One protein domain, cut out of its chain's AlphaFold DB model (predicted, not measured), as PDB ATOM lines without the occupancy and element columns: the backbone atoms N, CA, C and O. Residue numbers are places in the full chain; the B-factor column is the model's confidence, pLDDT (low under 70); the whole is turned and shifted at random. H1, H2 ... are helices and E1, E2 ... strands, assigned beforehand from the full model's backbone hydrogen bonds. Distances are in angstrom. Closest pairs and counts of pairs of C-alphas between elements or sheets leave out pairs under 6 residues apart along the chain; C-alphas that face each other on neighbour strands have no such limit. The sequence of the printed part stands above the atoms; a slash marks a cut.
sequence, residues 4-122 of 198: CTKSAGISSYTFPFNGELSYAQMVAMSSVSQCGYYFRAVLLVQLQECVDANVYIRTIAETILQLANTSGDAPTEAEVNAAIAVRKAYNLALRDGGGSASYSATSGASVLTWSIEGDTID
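AT A GLANCE: This is residues 4 to 122 of the 198 residues of an uncharacterized protein of Phytophthora nicotianae (UniProt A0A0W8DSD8). One helix, H4, runs through the middle, and H2, H3 and H5 pack round it, crossing it at steep angles. The short H1 packs on H3, and a small strand hairpin, E1 and E2, sits with E1 next to H4. The printed part has 119 residues, mostly helix by its named elements, in the order H1 H2 H3 H4 H5 E1 E2; the two-strand sheet, E1 - E2, is antiparallel. It is compact, with a radius of gyration of the C-alphas of 13.5 A, and spans 37 by 31 by 23 A.

HOW THE PARTS SIT: H1, residues 4 to 7, touches H3, residues 33 to 44, the closest C-alphas being those of Cys 4 and Cys 35, 4.4 A. H2, residues 23 to 30, touches H4, residues 57 to 69, at Ser 30 and Ala 68, closest C-alphas 4.5 A. H3 and H4 form a helical hairpin, a steep tilt of 40 degrees, opposite ways; the closest C-alphas, of Phe 39 and Ala 61, are 5.2 A apart. H5, residues 77 to 95, touches residues 58 to 63 of H4, closest C-alphas Thr 59 and Lys 88, 5.4 A, at a steep tilt of 48 degrees, opposite ways. H3 and H5 are apart. E1, residues 114 to 116, and E2, residues 119 to 121, form a hairpin, with N 116 and O 119 2.7 A apart, within hydrogen-bond range. In H2, H3, H4 and H5 every O i to N i+4 pair is within that range; H1 is too short for one.

IN THESE COORDINATES: H1 begins at C-alpha 4, (1.404, -33.981, -27.530). H3 measures 16.7 A, H4 18.8 A and H5 26.5 A from first to last C-alpha. E2 ends at C-alpha 121, (-2.020, -48.132, -49.338).

THE WHOLE: The C-alphas farthest apart, of Ser 11 and Gly 99, are 38.4 A apart. The printed part has no cut. The links H1 to H2, H3 to H4 and H5 to E1 are long. Mean pLDDT of the printed part is 70.2, and residues 93 to 122 are among those under 70.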
ATOM      1  N   CYS A   4       1.792 -32.630 -27.114       83.81
ATOM      2  CA  CYS A   4       1.404 -33.981 -27.530       83.81
ATOM      3  C   CYS A   4       1.698 -35.027 -26.441       83.81
ATOM      4  O   CYS A   4       0.791 -35.701 -25.962       83.81
ATOM      5  N   THR A   5       2.960 -35.144 -26.015       82.62
ATOM      6  CA  THR A   5       3.386 -36.162 -25.033       82.62
ATOM      7  C   THR A   5       2.709 -35.954 -23.681       82.62
ATOM      8  O   THR A   5       2.195 -36.904 -23.097       82.62
ATOM      9  N   LYS A   6       2.590 -34.698 -23.242       83.81
ATOM     10  CA  LYS A   6       1.881 -34.329 -22.014       83.81
ATOM     11  C   LYS A   6       0.391 -34.687 -22.066       83.81
ATOM     12  O   LYS A   6      -0.114 -35.283 -21.118       83.81
ATOM     13  N   SER A   7      -0.299 -34.354 -23.157       84.12
ATOM     14  CA  SER A   7      -1.740 -34.619 -23.312       84.12
ATOM     15  C   SER A   7      -2.052 -36.105 -23.504       84.12
ATOM     16  O   SER A   7      -3.098 -36.565 -23.063       84.12
ATOM     17  N   ALA A   8      -1.123 -36.873 -24.077       83.69
ATOM     18  CA  ALA A   8      -1.207 -38.332 -24.161       83.69
ATOM     19  C   ALA A   8      -0.867 -39.046 -22.835       83.69
ATOM     20  O   ALA A   8      -0.854 -40.274 -22.786       83.69
ATOM     21  N   GLY A   9      -0.562 -38.308 -21.759       83.31
ATOM     22  CA  GLY A   9      -0.195 -38.885 -20.462       83.31
ATOM     23  C   GLY A   9       1.197 -39.525 -20.439       83.31
ATOM     24  O   GLY A   9       1.483 -40.359 -19.581       83.31
ATOM     25  N   ILE A  10       2.077 -39.146 -21.369       82.19
ATOM     26  CA  ILE A  10       3.413 -39.715 -21.521       82.19
ATOM     27  C   ILE A  10       4.439 -38.768 -20.890       82.19
ATOM     28  O   ILE A  10       4.713 -37.681 -21.394       82.19
ATOM     29  N   SER A  11       5.018 -39.196 -19.768       75.94
ATOM     30  CA  SER A  11       5.805 -38.341 -18.869       75.94
ATOM     31  C   SER A  11       7.316 -38.323 -19.122       75.94
ATOM     32  O   SER A  11       8.009 -37.477 -18.564       75.94
ATOM     33  N   SER A  12       7.859 -39.227 -19.938       72.12
ATOM     34  CA  SER A  12       9.316 -39.348 -20.146       72.12
ATOM     35  C   SER A  12       9.735 -39.512 -21.608       72.12
ATOM     36  O   SER A  12      10.925 -39.603 -21.910       72.12
ATOM     37  N   TYR A  13       8.780 -39.525 -22.536       69.75
ATOM     38  CA  TYR A  13       9.066 -39.781 -23.939       69.75
ATOM     39  C   TYR A  13       9.211 -38.487 -24.734       69.75
ATOM     40  O   TYR A  13       8.389 -37.579 -24.627       69.75
ATOM     41  N   THR A  14      10.240 -38.426 -25.570       69.75
ATOM     42  CA  THR A  14      10.348 -37.448 -26.653       69.75
ATOM     43  C   THR A  14      10.550 -38.254 -27.920       69.75
ATOM     44  O   THR A  14      11.553 -38.944 -28.033       69.75
ATOM     45  N   PHE A  15       9.593 -38.210 -28.842       71.12
ATOM     46  CA  PHE A  15       9.741 -38.851 -30.147       71.12
ATOM     47  C   PHE A  15      10.738 -38.052 -31.000       71.12
ATOM     48  O   PHE A  15      10.552 -36.835 -31.082       71.12
ATOM     49  N   PRO A  16      11.729 -38.659 -31.675       65.06
ATOM     50  CA  PRO A  16      12.157 -40.072 -31.636       65.06
ATOM     51  C   PRO A  16      13.173 -40.414 -30.517       65.06
ATOM     52  O   PRO A  16      13.492 -41.578 -30.296       65.06
ATOM     53  N   PHE A  17      13.673 -39.415 -29.792       58.34
ATOM     54  CA  PHE A  17      14.892 -39.452 -28.974       58.34
ATOM     55  C   PHE A  17      14.962 -40.393 -27.750       58.34
ATOM     56  O   PHE A  17      16.025 -40.452 -27.142       58.34
ATOM     57  N   ASN A  18      13.920 -41.147 -27.376       66.50
ATOM     58  CA  ASN A  18      13.951 -42.017 -26.179       66.50
ATOM     59  C   ASN A  18      13.504 -43.479 -26.421       66.50
ATOM     60  O   ASN A  18      13.126 -44.161 -25.467       66.50
ATOM     61  N   GLY A  19      13.554 -43.974 -27.663       66.06
ATOM     62  CA  GLY A  19      13.272 -45.379 -28.003       66.06
ATOM     63  C   GLY A  19      11.909 -45.613 -28.663       66.06
ATOM     64  O   GLY A  19      11.269 -44.677 -29.137       66.06
ATOM     65  N   GLU A  20      11.467 -46.870 -28.733       72.25
ATOM     66  CA  GLU A  20      10.203 -47.243 -29.385       72.25
ATOM     67  C   GLU A  20       8.975 -46.899 -28.526       72.25
ATOM     68  O   GLU A  20       8.992 -47.014 -27.298       72.25
ATOM     69  N   LEU A  21       7.890 -46.487 -29.187       80.62
ATOM     70  CA  LEU A  21       6.584 -46.300 -28.559       80.62
ATOM     71  C   LEU A  21       5.886 -47.652 -28.402       80.62
ATOM     72  O   LEU A  21       5.758 -48.399 -29.370       80.62
ATOM     73  N   SER A  22       5.369 -47.942 -27.209       85.75
ATOM     74  CA  SER A  22       4.504 -49.108 -27.018       85.75
ATOM     75  C   SER A  22       3.160 -48.920 -27.726       85.75
ATOM     76  O   SER A  22       2.717 -47.792 -27.960       85.75
ATOM     77  N   TYR A  23       2.461 -50.022 -28.016       86.56
ATOM     78  CA  TYR A  23       1.120 -49.986 -28.609       86.56
ATOM     79  C   TYR A  23       0.163 -49.057 -27.840       86.56
ATOM     80  O   TYR A  23      -0.457 -48.172 -28.428       86.56
ATOM     81  N   ALA A  24       0.125 -49.172 -26.510       87.00
ATOM     82  CA  ALA A  24      -0.704 -48.314 -25.666       87.00
ATOM     83  C   ALA A  24      -0.342 -46.823 -25.791       87.00
ATOM     84  O   ALA A  24      -1.226 -45.971 -25.776       87.00
ATOM     85  N   GLN A  25       0.945 -46.496 -25.942       87.81
ATOM     86  CA  GLN A  25       1.386 -45.115 -26.138       87.81
ATOM     87  C   GLN A  25       1.016 -44.590 -27.528       87.81
ATOM     88  O   GLN A  25       0.594 -43.441 -27.637       87.81
ATOM     89  N   MET A  26       1.123 -45.415 -28.574       87.56
ATOM     90  CA  MET A  26       0.692 -45.044 -29.928       87.56
ATOM     91  C   MET A  26      -0.814 -44.761 -29.982       87.56
ATOM     92  O   MET A  26      -1.214 -43.753 -30.557       87.56
ATOM     93  N   VAL A  27      -1.635 -45.589 -29.324       87.25
ATOM     94  CA  VAL A  27      -3.088 -45.367 -29.200       87.25
ATOM     95  C   VAL A  27      -3.402 -44.123 -28.369       87.25
ATOM     96  O   VAL A  27      -4.251 -43.314 -28.742       87.25
ATOM     97  N   ALA A  28      -2.699 -43.913 -27.253       87.00
ATOM     98  CA  ALA A  28      -2.878 -42.705 -26.452       87.00
ATOM     99  C   ALA A  28      -2.563 -41.448 -27.278       87.00
ATOM    100  O   ALA A  28      -3.346 -40.501 -27.293       87.00
ATOM    101  N   MET A  29      -1.459 -41.457 -28.027       87.44
ATOM    102  CA  MET A  29      -1.081 -40.356 -28.909       87.44
ATOM    103  C   MET A  29      -2.043 -40.175 -30.087       87.44
ATOM    104  O   MET A  29      -2.313 -39.036 -30.458       87.44
ATOM    105  N   SER A  30      -2.596 -41.245 -30.663       85.56
ATOM    106  CA  SER A  30      -3.538 -41.130 -31.785       85.56
ATOM    107  C   SER A  30      -4.861 -40.472 -31.385       85.56
ATOM    108  O   SER A  30      -5.492 -39.802 -32.199       85.56
ATOM    109  N   SER A  31      -5.254 -40.592 -30.116       85.62
ATOM    110  CA  SER A  31      -6.466 -39.966 -29.571       85.62
ATOM    111  C   SER A  31      -6.328 -38.465 -29.258       85.62
ATOM    112  O   SER A  31      -7.309 -37.804 -28.914       85.62
ATOM    113  N   VAL A  32      -5.119 -37.902 -29.378       88.00
ATOM    114  CA  VAL A  32      -4.789 -36.531 -28.967       88.00
ATOM    115  C   VAL A  32      -4.530 -35.654 -30.192       88.00
ATOM    116  O   VAL A  32      -3.572 -35.853 -30.938       88.00
ATOM    117  N   SER A  33      -5.332 -34.602 -30.376       83.19
ATOM    118  CA  SER A  33      -5.224 -33.714 -31.546       83.19
ATOM    119  C   SER A  33      -3.869 -32.999 -31.646       83.19
ATOM    120  O   SER A  33      -3.335 -32.827 -32.743       83.19
ATOM    121  N   GLN A  34      -3.255 -32.652 -30.511       83.00
ATOM    122  CA  GLN A  34      -1.911 -32.070 -30.445       83.00
ATOM    123  C   GLN A  34      -0.841 -33.016 -31.007       83.00
ATOM    124  O   GLN A  34       0.138 -32.553 -31.594       83.00
ATOM    125  N   CYS A  35      -1.022 -34.331 -30.860       83.69
ATOM    126  CA  CYS A  35      -0.138 -35.322 -31.464       83.69
ATOM    127  C   CYS A  35      -0.337 -35.421 -32.973       83.69
ATOM    128  O   CYS A  35       0.647 -35.544 -33.694       83.69
ATOM    129  N   GLY A  36      -1.566 -35.251 -33.462       82.06
ATOM    130  CA  GLY A  36      -1.834 -35.131 -34.895       82.06
ATOM    131  C   GLY A  36      -0.988 -34.035 -35.553       82.06
ATOM    132  O   GLY A  36      -0.248 -34.306 -36.494       82.06
ATOM    133  N   TYR A  37      -1.011 -32.812 -35.016       81.06
ATOM    134  CA  TYR A  37      -0.181 -31.720 -35.546       81.06
ATOM    135  C   TYR A  37       1.320 -32.004 -35.431       81.06
ATOM    136  O   TYR A  37       2.077 -31.685 -36.344       81.06
ATOM    137  N   TYR A  38       1.744 -32.622 -34.327       82.25
ATOM    138  CA  TYR A  38       3.139 -32.984 -34.103       82.25
ATOM    139  C   TYR A  38       3.656 -33.967 -35.160       82.25
ATOM    140  O   TYR A  38       4.662 -33.694 -35.809       82.25
ATOM    141  N   PHE A  39       2.954 -35.081 -35.381       82.56
ATOM    142  CA  PHE A  39       3.386 -36.094 -36.343       82.56
ATOM    143  C   PHE A  39       3.256 -35.617 -37.790       82.56
ATOM    144  O   PHE A  39       4.136 -35.914 -38.593       82.56
ATOM    145  N   ARG A  40       2.259 -34.786 -38.121       81.12
ATOM    146  CA  ARG A  40       2.204 -34.132 -39.442       81.12
ATOM    147  C   ARG A  40       3.386 -33.193 -39.664       81.12
ATOM    148  O   ARG A  40       3.977 -33.202 -40.735       81.12
ATOM    149  N   ALA A  41       3.793 -32.428 -38.650       74.88
ATOM    150  CA  ALA A  41       4.990 -31.592 -38.738       74.88
ATOM    151  C   ALA A  41       6.272 -32.424 -38.946       74.88
ATOM    152  O   ALA A  41       7.146 -32.008 -39.705       74.88
ATOM    153  N   VAL A  42       6.359 -33.613 -38.337       75.88
ATOM    154  CA  VAL A  42       7.445 -34.579 -38.591       75.88
ATOM    155  C   VAL A  42       7.429 -35.091 -40.036       75.88
ATOM    156  O   VAL A  42       8.491 -35.313 -40.602       75.88
ATOM    157  N   LEU A  43       6.263 -35.252 -40.666       75.94
ATOM    158  CA  LEU A  43       6.175 -35.669 -42.072       75.94
ATOM    159  C   LEU A  43       6.410 -34.517 -43.064       75.94
ATOM    160  O   LEU A  43       6.954 -34.742 -44.144       75.94
ATOM    161  N   LEU A  44       6.075 -33.274 -42.698       70.25
ATOM    162  CA  LEU A  44       6.250 -32.084 -43.549       70.25
ATOM    163  C   LEU A  44       7.707 -31.783 -43.907       70.25
ATOM    164  O   LEU A  44       7.972 -31.195 -44.953       70.25
ATOM    165  N   VAL A  45       8.658 -32.213 -43.081       67.19
ATOM    166  CA  VAL A  45      10.092 -32.125 -43.400       67.19
ATOM    167  C   VAL A  45      10.540 -33.164 -44.445       67.19
ATOM    168  O   VAL A  45      11.736 -33.310 -44.671       67.19
ATOM    169  N   GLN A  46       9.593 -33.867 -45.090       59.09
ATOM    170  CA  GLN A  46       9.806 -34.873 -46.138       59.09
ATOM    171  C   GLN A  46      10.944 -35.838 -45.803       59.09
ATOM    172  O   GLN A  46      11.820 -36.119 -46.624       59.09
ATOM    173  N   LEU A  47      10.949 -36.340 -44.569       63.38
ATOM    174  CA  LEU A  47      11.943 -37.316 -44.158       63.38
ATOM    175  C   LEU A  47      11.757 -38.568 -45.014       63.38
ATOM    176  O   LEU A  47      10.737 -39.249 -44.921       63.38
ATOM    177  N   GLN A  48      12.756 -38.895 -45.836       69.19
ATOM    178  CA  GLN A  48      12.935 -40.282 -46.250       69.19
ATOM    179  C   GLN A  48      13.035 -41.151 -44.992       69.19
ATOM    180  O   GLN A  48      13.454 -40.664 -43.940       69.19
ATOM    181  N   GLU A  49      12.650 -42.426 -45.085       73.38
ATOM    182  CA  GLU A  49      12.700 -43.307 -43.918       73.38
ATOM    183  C   GLU A  49      14.098 -43.305 -43.300       73.38
ATOM    184  O   GLU A  49      15.090 -43.655 -43.946       73.38
ATOM    185  N   CYS A  50      14.170 -42.908 -42.038       77.12
ATOM    186  CA  CYS A  50      15.403 -42.825 -41.284       77.12
ATOM    187  C   CYS A  50      15.226 -43.544 -39.952       77.12
ATOM    188  O   CYS A  50      14.136 -43.595 -39.377       77.12
ATOM    189  N   VAL A  51      16.321 -44.150 -39.502       80.56
ATOM    190  CA  VAL A  51      16.356 -44.915 -38.263       80.56
ATOM    191  C   VAL A  51      17.130 -44.110 -37.238       80.56
ATOM    192  O   VAL A  51      18.310 -43.835 -37.447       80.56
ATOM    193  N   ASP A  52      16.476 -43.767 -36.135       72.75
ATOM    194  CA  ASP A  52      17.113 -43.175 -34.960       72.75
ATOM    195  C   ASP A  52      16.785 -44.025 -33.735       72.75
ATOM    196  O   ASP A  52      15.627 -44.358 -33.507       72.75
ATOM    197  N   ALA A  53      17.798 -44.440 -32.975       72.75
ATOM    198  CA  ALA A  53      17.635 -45.329 -31.819       72.75
ATOM    199  C   ALA A  53      16.752 -46.581 -32.083       72.75
ATOM    200  O   ALA A  53      15.979 -46.995 -31.221       72.75
ATOM    201  N   ASN A  54      16.884 -47.196 -33.268       70.00
ATOM    202  CA  ASN A  54      16.060 -48.310 -33.788       70.00
ATOM    203  C   ASN A  54      14.599 -47.968 -34.137       70.00
ATOM    204  O   ASN A  54      13.850 -48.845 -34.557       70.00
ATOM    205  N   VAL A  55      14.212 -46.699 -34.056       77.19
ATOM    206  CA  VAL A  55      12.879 -46.207 -34.409       77.19
ATOM    207  C   VAL A  55      12.855 -45.768 -35.869       77.19
ATOM    208  O   VAL A  55      13.648 -44.926 -36.286       77.19
ATOM    209  N   TYR A  56      11.913 -46.313 -36.637       84.12
ATOM    210  CA  TYR A  56      11.635 -45.898 -38.016       84.12
ATOM    211  C   TYR A  56      10.730 -44.665 -37.987       84.12
ATOM    212  O   TYR A  56       9.517 -44.780 -37.789       84.12
ATOM    213  N   ILE A  57      11.331 -43.477 -38.086       83.25
ATOM    214  CA  ILE A  57      10.674 -42.209 -37.740       83.25
ATOM    215  C   ILE A  57       9.421 -41.984 -38.586       83.25
ATOM    216  O   ILE A  57       8.351 -41.690 -38.045       83.25
ATOM    217  N   ARG A  58       9.538 -42.144 -39.907       83.62
ATOM    218  CA  ARG A  58       8.422 -41.897 -40.824       83.62
ATOM    219  C   ARG A  58       7.330 -42.942 -40.618       83.62
ATOM    220  O   ARG A  58       6.168 -42.587 -40.441       83.62
ATOM    221  N   THR A  59       7.723 -44.212 -40.544       84.75
ATOM    222  CA  THR A  59       6.819 -45.338 -40.277       84.75
ATOM    223  C   THR A  59       5.967 -45.123 -39.028       84.75
ATOM    224  O   THR A  59       4.751 -45.324 -39.065       84.75
ATOM    225  N   ILE A  60       6.584 -44.726 -37.913       86.81
ATOM    226  CA  ILE A  60       5.867 -44.552 -36.646       86.81
ATOM    227  C   ILE A  60       4.948 -43.328 -36.700       86.81
ATOM    228  O   ILE A  60       3.801 -43.419 -36.264       86.81
ATOM    229  N   ALA A  61       5.401 -42.217 -37.285       85.12
ATOM    230  CA  ALA A  61       4.568 -41.027 -37.453       85.12
ATOM    231  C   ALA A  61       3.313 -41.322 -38.296       85.12
ATOM    232  O   ALA A  61       2.198 -41.007 -37.877       85.12
ATOM    233  N   GLU A  62       3.472 -41.994 -39.438       81.94
ATOM    234  CA  GLU A  62       2.356 -42.397 -40.301       81.94
ATOM    235  C   GLU A  62       1.422 -43.395 -39.609       81.94
ATOM    236  O   GLU A  62       0.205 -43.306 -39.760       81.94
ATOM    237  N   THR A  63       1.968 -44.318 -38.815       83.00
ATOM    238  CA  THR A  63       1.167 -45.279 -38.043       83.00
ATOM    239  C   THR A  63       0.268 -44.571 -37.033       83.00
ATOM    240  O   THR A  63      -0.927 -44.853 -36.967       83.00
ATOM    241  N   ILE A  64       0.803 -43.619 -36.265       85.88
ATOM    242  CA  ILE A  64       0.026 -42.906 -35.241       85.88
ATOM    243  C   ILE A  64      -1.059 -42.035 -35.880       85.88
ATOM    244  O   ILE A  64      -2.194 -42.010 -35.398       85.88
ATOM    245  N   LEU A  65      -0.741 -41.357 -36.984       82.75
ATOM    246  CA  LEU A  65      -1.726 -40.578 -37.737       82.75
ATOM    247  C   LEU A  65      -2.830 -41.462 -38.321       82.75
ATOM    248  O   LEU A  65      -3.994 -41.072 -38.321       82.75
ATOM    249  N   GLN A  66      -2.489 -42.668 -38.764       78.12
ATOM    250  CA  GLN A  66      -3.472 -43.610 -39.277       78.12
ATOM    251  C   GLN A  66      -4.374 -44.173 -38.176       78.12
ATOM    252  O   GLN A  66      -5.584 -44.300 -38.371       78.12
ATOM    253  N   LEU A  67      -3.815 -44.468 -37.001       79.44
ATOM    254  CA  LEU A  67      -4.608 -44.856 -35.836       79.44
ATOM    255  C   LEU A  67      -5.622 -43.768 -35.465       79.44
ATOM    256  O   LEU A  67      -6.737 -44.094 -35.078       79.44
ATOM    257  N   ALA A  68      -5.271 -42.490 -35.639       77.69
ATOM    258  CA  ALA A  68      -6.177 -41.370 -35.373       77.69
ATOM    259  C   ALA A  68      -7.341 -41.285 -36.379       77.69
ATOM    260  O   ALA A  68      -8.399 -40.752 -36.058       77.69
ATOM    261  N   ASN A  69      -7.149 -41.820 -37.589       72.81
ATOM    262  CA  ASN A  69      -8.134 -41.811 -38.672       72.81
ATOM    263  C   ASN A  69      -8.936 -43.117 -38.775       72.81
ATOM    264  O   ASN A  69      -9.826 -43.222 -39.619       72.81
ATOM    265  N   THR A  70      -8.623 -44.125 -37.958       68.81
ATOM    266  CA  THR A  70      -9.340 -45.402 -37.981       68.81
ATOM    267  C   THR A  70     -10.712 -45.213 -37.337       68.81
ATOM    268  O   THR A  70     -10.819 -44.831 -36.175       68.81
ATOM    269  N   SER A  71     -11.779 -45.459 -38.098       57.66
ATOM    270  CA  SER A  71     -13.155 -45.420 -37.599       57.66
ATOM    271  C   SER A  71     -13.593 -46.794 -37.090       57.66
ATOM    272  O   SER A  71     -13.378 -47.783 -37.786       57.66
ATOM    273  N   GLY A  72     -14.293 -46.846 -35.956       66.50
ATOM    274  CA  GLY A  72     -14.841 -48.086 -35.397       66.50
ATOM    275  C   GLY A  72     -14.078 -48.560 -34.163       66.50
ATOM    276  O   GLY A  72     -13.589 -47.737 -33.388       66.50
ATOM    277  N   ASP A  73     -14.019 -49.876 -33.968       70.06
ATOM    278  CA  ASP A  73     -13.282 -50.471 -32.856       70.06
ATOM    279  C   ASP A  73     -11.777 -50.223 -33.004       70.06
ATOM    280  O   ASP A  73     -11.226 -50.237 -34.108       70.06
ATOM    281  N   ALA A  74     -11.106 -49.988 -31.874       70.94
ATOM    282  CA  ALA A  74      -9.662 -49.815 -31.861       70.94
ATOM    283  C   ALA A  74      -8.978 -51.091 -32.400       70.94
ATOM    284  O   ALA A  74      -9.285 -52.179 -31.903       70.94
ATOM    285  N   PRO A  75      -8.050 -50.975 -33.371       75.88
ATOM    286  CA  PRO A  75      -7.289 -52.109 -33.889       75.88
ATOM    287  C   PRO A  75      -6.595 -52.879 -32.773       75.88
ATOM    288  O   PRO A  75      -6.131 -52.290 -31.804       75.88
ATOM    289  N   THR A  76      -6.457 -54.188 -32.907       83.06
ATOM    290  CA  THR A  76      -5.653 -54.986 -31.981       83.06
ATOM    291  C   THR A  76      -4.160 -54.692 -32.152       83.06
ATOM    292  O   THR A  76      -3.690 -54.313 -33.225       83.06
ATOM    293  N   GLU A  77      -3.370 -54.935 -31.103       84.06
ATOM    294  CA  GLU A  77      -1.909 -54.777 -31.152       84.06
ATOM    295  C   GLU A  77      -1.266 -55.600 -32.282       84.06
ATOM    296  O   GLU A  77      -0.333 -55.140 -32.938       84.06
ATOM    297  N   ALA A  78      -1.791 -56.796 -32.561       75.00
ATOM    298  CA  ALA A  78      -1.305 -57.644 -33.646       75.00
ATOM    299  C   ALA A  78      -1.538 -57.015 -35.031       75.00
ATOM    300  O   ALA A  78      -0.654 -57.080 -35.886       75.00
ATOM    301  N   GLU A  79      -2.692 -56.381 -35.245       70.25
ATOM    302  CA  GLU A  79      -3.011 -55.684 -36.497       70.25
ATOM    303  C   GLU A  79      -2.136 -54.438 -36.665       70.25
ATOM    304  O   GLU A  79      -1.580 -54.218 -37.742       70.25
ATOM    305  N   VAL A  80      -1.918 -53.673 -35.588       77.12
ATOM    306  CA  VAL A  80      -1.012 -52.514 -35.608       77.12
ATOM    307  C   VAL A  80       0.429 -52.934 -35.887       77.12
ATOM    308  O   VAL A  80       1.081 -52.334 -36.738       77.12
ATOM    309  N   ASN A  81       0.925 -53.994 -35.247       79.19
ATOM    310  CA  ASN A  81       2.280 -54.500 -35.480       79.19
ATOM    311  C   ASN A  81       2.466 -55.019 -36.913       79.19
ATOM    312  O   ASN A  81       3.495 -54.754 -37.541       79.19
ATOM    313  N   ALA A  82       1.467 -55.723 -37.458       68.50
ATOM    314  CA  ALA A  82       1.482 -56.153 -38.854       68.50
ATOM    315  C   ALA A  82       1.551 -54.950 -39.805       68.50
ATOM    316  O   ALA A  82       2.324 -54.944 -40.765       68.50
ATOM    317  N   ALA A  83       0.788 -53.903 -39.511       72.00
ATOM    318  CA  ALA A  83       0.720 -52.720 -40.345       72.00
ATOM    319  C   ALA A  83       1.977 -51.827 -40.237       72.00
ATOM    320  O   ALA A  83       2.452 -51.328 -41.260       72.00
ATOM    321  N   ILE A  84       2.610 -51.729 -39.058       78.25
ATOM    322  CA  ILE A  84       3.949 -51.129 -38.888       78.25
ATOM    323  C   ILE A  84       4.973 -51.838 -39.778       78.25
ATOM    324  O   ILE A  84       5.770 -51.179 -40.446       78.25
ATOM    325  N   ALA A  85       4.953 -53.173 -39.824       73.56
ATOM    326  CA  ALA A  85       5.892 -53.937 -40.642       73.56
ATOM    327  C   ALA A  85       5.711 -53.663 -42.146       73.56
ATOM    328  O   ALA A  85       6.699 -53.441 -42.851       73.56
ATOM    329  N   VAL A  86       4.461 -53.611 -42.624       71.31
ATOM    330  CA  VAL A  86       4.140 -53.235 -44.014       71.31
ATOM    331  C   VAL A  86       4.621 -51.815 -44.314       71.31
ATOM    332  O   VAL A  86       5.293 -51.589 -45.323       71.31
ATOM    333  N   ARG A  87       4.332 -50.860 -43.423       74.69
ATOM    334  CA  ARG A  87       4.702 -49.453 -43.605       74.69
ATOM    335  C   ARG A  87       6.214 -49.253 -43.631       74.69
ATOM    336  O   ARG A  87       6.724 -48.591 -44.530       74.69
ATOM    337  N   LYS A  88       6.929 -49.905 -42.718       78.44
ATOM    338  CA  LYS A  88       8.392 -49.938 -42.696       78.44
ATOM    339  C   LYS A  88       8.968 -50.443 -44.009       78.44
ATOM    340  O   LYS A  88       9.870 -49.815 -44.556       78.44
ATOM    341  N   ALA A  89       8.463 -51.566 -44.517       70.81
ATOM    342  CA  ALA A  89       8.942 -52.128 -45.774       70.81
ATOM    343  C   ALA A  89       8.726 -51.149 -46.940       70.81
ATOM    344  O   ALA A  89       9.647 -50.911 -47.717       70.81
ATOM    345  N   TYR A  90       7.542 -50.534 -47.017       72.06
ATOM    346  CA  TYR A  90       7.207 -49.540 -48.036       72.06
ATOM    347  C   TYR A  90       8.110 -48.302 -47.973       72.06
ATOM    348  O   TYR A  90       8.711 -47.915 -48.974       72.06
ATOM    349  N   ASN A  91       8.270 -47.715 -46.789       75.25
ATOM    350  CA  ASN A  91       9.073 -46.513 -46.608       75.25
ATOM    351  C   ASN A  91      10.567 -46.759 -46.874       75.25
ATOM    352  O   ASN A  91      11.247 -45.887 -47.419       75.25
ATOM    353  N   LEU A  92      11.077 -47.955 -46.553       74.44
ATOM    354  CA  LEU A  92      12.429 -48.375 -46.931       74.44
ATOM    355  C   LEU A  92      12.578 -48.548 -48.446       74.44
ATOM    356  O   LEU A  92      13.574 -48.094 -49.003       74.44
ATOM    357  N   ALA A  93      11.587 -49.134 -49.123       66.44
ATOM    358  CA  ALA A  93      11.610 -49.240 -50.579       66.44
ATOM    359  C   ALA A  93      11.619 -47.859 -51.252       66.44
ATOM    360  O   ALA A  93      12.444 -47.631 -52.134       66.44
ATOM    361  N   LEU A  94      10.780 -46.924 -50.785       68.25
ATOM    362  CA  LEU A  94      10.770 -45.541 -51.274       68.25
ATOM    363  C   LEU A  94      12.118 -44.841 -51.069       68.25
ATOM    364  O   LEU A  94      12.595 -44.145 -51.964       68.25
ATOM    365  N   ARG A  95      12.747 -45.026 -49.900       69.81
ATOM    366  CA  ARG A  95      14.083 -44.483 -49.611       69.81
ATOM    367  C   ARG A  95      15.127 -45.009 -50.596       69.81
ATOM    368  O   ARG A  95      15.954 -44.240 -51.074       69.81
ATOM    369  N   ASP A  96      15.073 -46.299 -50.911       65.81
ATOM    370  CA  ASP A  96      16.042 -46.965 -51.786       65.81
ATOM    371  C   ASP A  96      15.754 -46.721 -53.289       65.81
ATOM    372  O   ASP A  96      16.392 -47.316 -54.158       65.81
ATOM    373  N   GLY A  97      14.809 -45.826 -53.616       53.72
ATOM    374  CA  GLY A  97      14.432 -45.471 -54.989       53.72
ATOM    375  C   GLY A  97      13.507 -46.486 -55.670       53.72
ATOM    376  O   GLY A  97      13.272 -46.397 -56.874       53.72
ATOM    377  N   GLY A  98      12.987 -47.456 -54.915       51.56
ATOM    378  CA  GLY A  98      11.976 -48.408 -55.361       51.56
ATOM    379  C   GLY A  98      10.556 -47.854 -55.208       51.56
ATOM    380  O   GLY A  98      10.266 -47.081 -54.304       51.56
ATOM    381  N   GLY A  99       9.644 -48.268 -56.091       48.84
ATOM    382  CA  GLY A  99       8.226 -47.880 -56.035       48.84
ATOM    383  C   GLY A  99       7.327 -48.844 -55.252       48.84
ATOM    384  O   GLY A  99       6.116 -48.641 -55.211       48.84
ATOM    385  N   SER A 100       7.873 -49.928 -54.688       46.91
ATOM    386  CA  SER A 100       7.077 -50.965 -54.025       46.91
ATOM    387  C   SER A 100       7.881 -51.823 -53.047       46.91
ATOM    388  O   SER A 100       9.086 -52.016 -53.203       46.91
ATOM    389  N   ALA A 101       7.183 -52.383 -52.056       41.69
ATOM    390  CA  ALA A 101       7.697 -53.381 -51.126       41.69
ATOM    391  C   ALA A 101       6.749 -54.589 -51.078       41.69
ATOM    392  O   ALA A 101       5.533 -54.418 -51.147       41.69
ATOM    393  N   SER A 102       7.288 -55.804 -50.948       41.69
ATOM    394  CA  SER A 102       6.505 -57.032 -50.761       41.69
ATOM    395  C   SER A 102       6.629 -57.529 -49.317       41.69
ATOM    396  O   SER A 102       7.721 -57.553 -48.749       41.69
ATOM    397  N   TYR A 103       5.508 -57.919 -48.701       43.69
ATOM    398  CA  TYR A 103       5.497 -58.449 -47.336       43.69
ATOM    399  C   TYR A 103       4.529 -59.627 -47.193       43.69
ATOM    400  O   TYR A 103       3.442 -59.623 -47.763       43.69
ATOM    401  N   SER A 104       4.936 -60.649 -46.435       39.88
ATOM    402  CA  SER A 104       4.241 -61.938 -46.317       39.88
ATOM    403  C   SER A 104       3.202 -62.012 -45.188       39.88
ATOM    404  O   SER A 104       2.504 -63.019 -45.093       39.88
ATOM    405  N   ALA A 105       3.058 -60.974 -44.352       38.88
ATOM    406  CA  ALA A 105       2.090 -60.944 -43.245       38.88
ATOM    407  C   ALA A 105       1.075 -59.790 -43.367       38.88
ATOM    408  O   ALA A 105       0.858 -59.023 -42.433       38.88
ATOM    409  N   THR A 106       0.440 -59.669 -44.534       46.16
ATOM    410  CA  THR A 106      -0.641 -58.703 -44.795       46.16
ATOM    411  C   THR A 106      -1.974 -59.077 -44.151       46.16
ATOM    412  O   THR A 106      -2.817 -58.204 -44.016       46.16
ATOM    413  N   SER A 107      -2.179 -60.318 -43.694       44.38
ATOM    414  CA  SER A 107      -3.488 -60.783 -43.200       44.38
ATOM    415  C   SER A 107      -4.031 -60.018 -41.983       44.38
ATOM    416  O   SER A 107      -5.244 -59.920 -41.829       44.38
ATOM    417  N   GLY A 108      -3.160 -59.468 -41.127       46.06
ATOM    418  CA  GLY A 108      -3.564 -58.588 -40.018       46.06
ATOM    419  C   GLY A 108      -3.706 -57.117 -40.426       46.06
ATOM    420  O   GLY A 108      -4.531 -56.396 -39.884       46.06
ATOM    421  N   ALA A 109      -2.938 -56.668 -41.421       49.16
ATOM    422  CA  ALA A 109      -2.988 -55.292 -41.911       49.16
ATOM    423  C   ALA A 109      -4.146 -55.058 -42.896       49.16
ATOM    424  O   ALA A 109      -4.631 -53.939 -43.005       49.16
ATOM    425  N   SER A 110      -4.612 -56.103 -43.591       51.38
ATOM    426  CA  SER A 110      -5.695 -56.055 -44.584       51.38
ATOM    427  C   SER A 110      -7.043 -55.625 -44.010       51.38
ATOM    428  O   SER A 110      -7.910 -55.169 -44.750       51.38
ATOM    429  N   VAL A 111      -7.231 -55.778 -42.696       50.41
ATOM    430  CA  VAL A 111      -8.427 -55.309 -41.978       50.41
ATOM    431  C   VAL A 111      -8.391 -53.789 -41.796       50.41
ATOM    432  O   VAL A 111      -9.431 -53.143 -41.697       50.41
ATOM    433  N   LEU A 112      -7.195 -53.200 -41.794       54.28
ATOM    434  CA  LEU A 112      -7.001 -51.779 -41.592       54.28
ATOM    435  C   LEU A 112      -6.865 -51.077 -42.949       54.28
ATOM    436  O   LEU A 112      -5.882 -51.249 -43.669       54.28
ATOM    437  N   THR A 113      -7.847 -50.248 -43.305       54.75
ATOM    438  CA  THR A 113      -7.757 -49.378 -44.487       54.75
ATOM    439  C   THR A 113      -6.776 -48.244 -44.188       54.75
ATOM    440  O   THR A 113      -7.122 -47.303 -43.477       54.75
ATOM    441  N   TRP A 114      -5.529 -48.357 -44.653       53.03
ATOM    442  CA  TRP A 114      -4.432 -47.454 -44.285       53.03
ATOM    443  C   TRP A 114      -4.113 -46.438 -45.388       53.03
ATOM    444  O   TRP A 114      -3.559 -46.781 -46.429       53.03
ATOM    445  N   SER A 115      -4.367 -45.158 -45.127       48.44
ATOM    446  CA  SER A 115      -3.982 -44.035 -45.986       48.44
ATOM    447  C   SER A 115      -2.729 -43.353 -45.428       48.44
ATOM    448  O   SER A 115      -2.709 -42.825 -44.323       48.44
ATOM    449  N   ILE A 116      -1.639 -43.371 -46.187       47.75
ATOM    450  CA  ILE A 116      -0.524 -42.451 -45.949       47.75
ATOM    451  C   ILE A 116      -1.022 -41.046 -46.281       47.75
ATOM    452  O   ILE A 116      -1.832 -40.855 -47.188       47.75
ATOM    453  N   GLU A 117      -0.544 -40.046 -45.552       44.31
ATOM    454  CA  GLU A 117      -0.753 -38.656 -45.940       44.31
ATOM    455  C   GLU A 117      -0.137 -38.430 -47.336       44.31
ATOM    456  O   GLU A 117       1.077 -38.327 -47.480       44.31
ATOM    457  N   GLY A 118      -0.990 -38.442 -48.367       38.56
ATOM    458  CA  GLY A 118      -0.606 -38.351 -49.780       38.56
ATOM    459  C   GLY A 118      -0.819 -39.617 -50.624       38.56
ATOM    460  O   GLY A 118      -0.904 -39.469 -51.835       38.56
ATOM    461  N   ASP A 119      -0.986 -40.810 -50.031       45.03
ATOM    462  CA  ASP A 119      -1.117 -42.085 -50.765       45.03
ATOM    463  C   ASP A 119      -2.075 -43.074 -50.077       45.03
ATOM    464  O   ASP A 119      -1.985 -43.332 -48.879       45.03
ATOM    465  N   THR A 120      -2.962 -43.726 -50.828       41.91
ATOM    466  CA  THR A 120      -3.758 -44.849 -50.298       41.91
ATOM    467  C   THR A 120      -2.949 -46.138 -50.421       41.91
ATOM    468  O   THR A 120      -2.665 -46.573 -51.536       41.91
ATOM    469  N   ILE A 121      -2.594 -46.782 -49.300       42.16
ATOM    470  CA  ILE A 121      -2.020 -48.132 -49.338       42.16
ATOM    471  C   ILE A 121      -3.155 -49.139 -49.220       42.16
ATOM    472  O   ILE A 121      -3.759 -49.302 -48.160       42.16
ATOM    473  N   ASP A 122      -3.420 -49.839 -50.317       42.00
ATOM    474  CA  ASP A 122      -4.252 -51.031 -50.282       42.00
ATOM    475  C   ASP A 122      -3.479 -52.160 -49.580       42.00
ATOM    476  O   ASP A 122      -2.552 -52.753 -50.129       42.00
TER     477      ASP A 122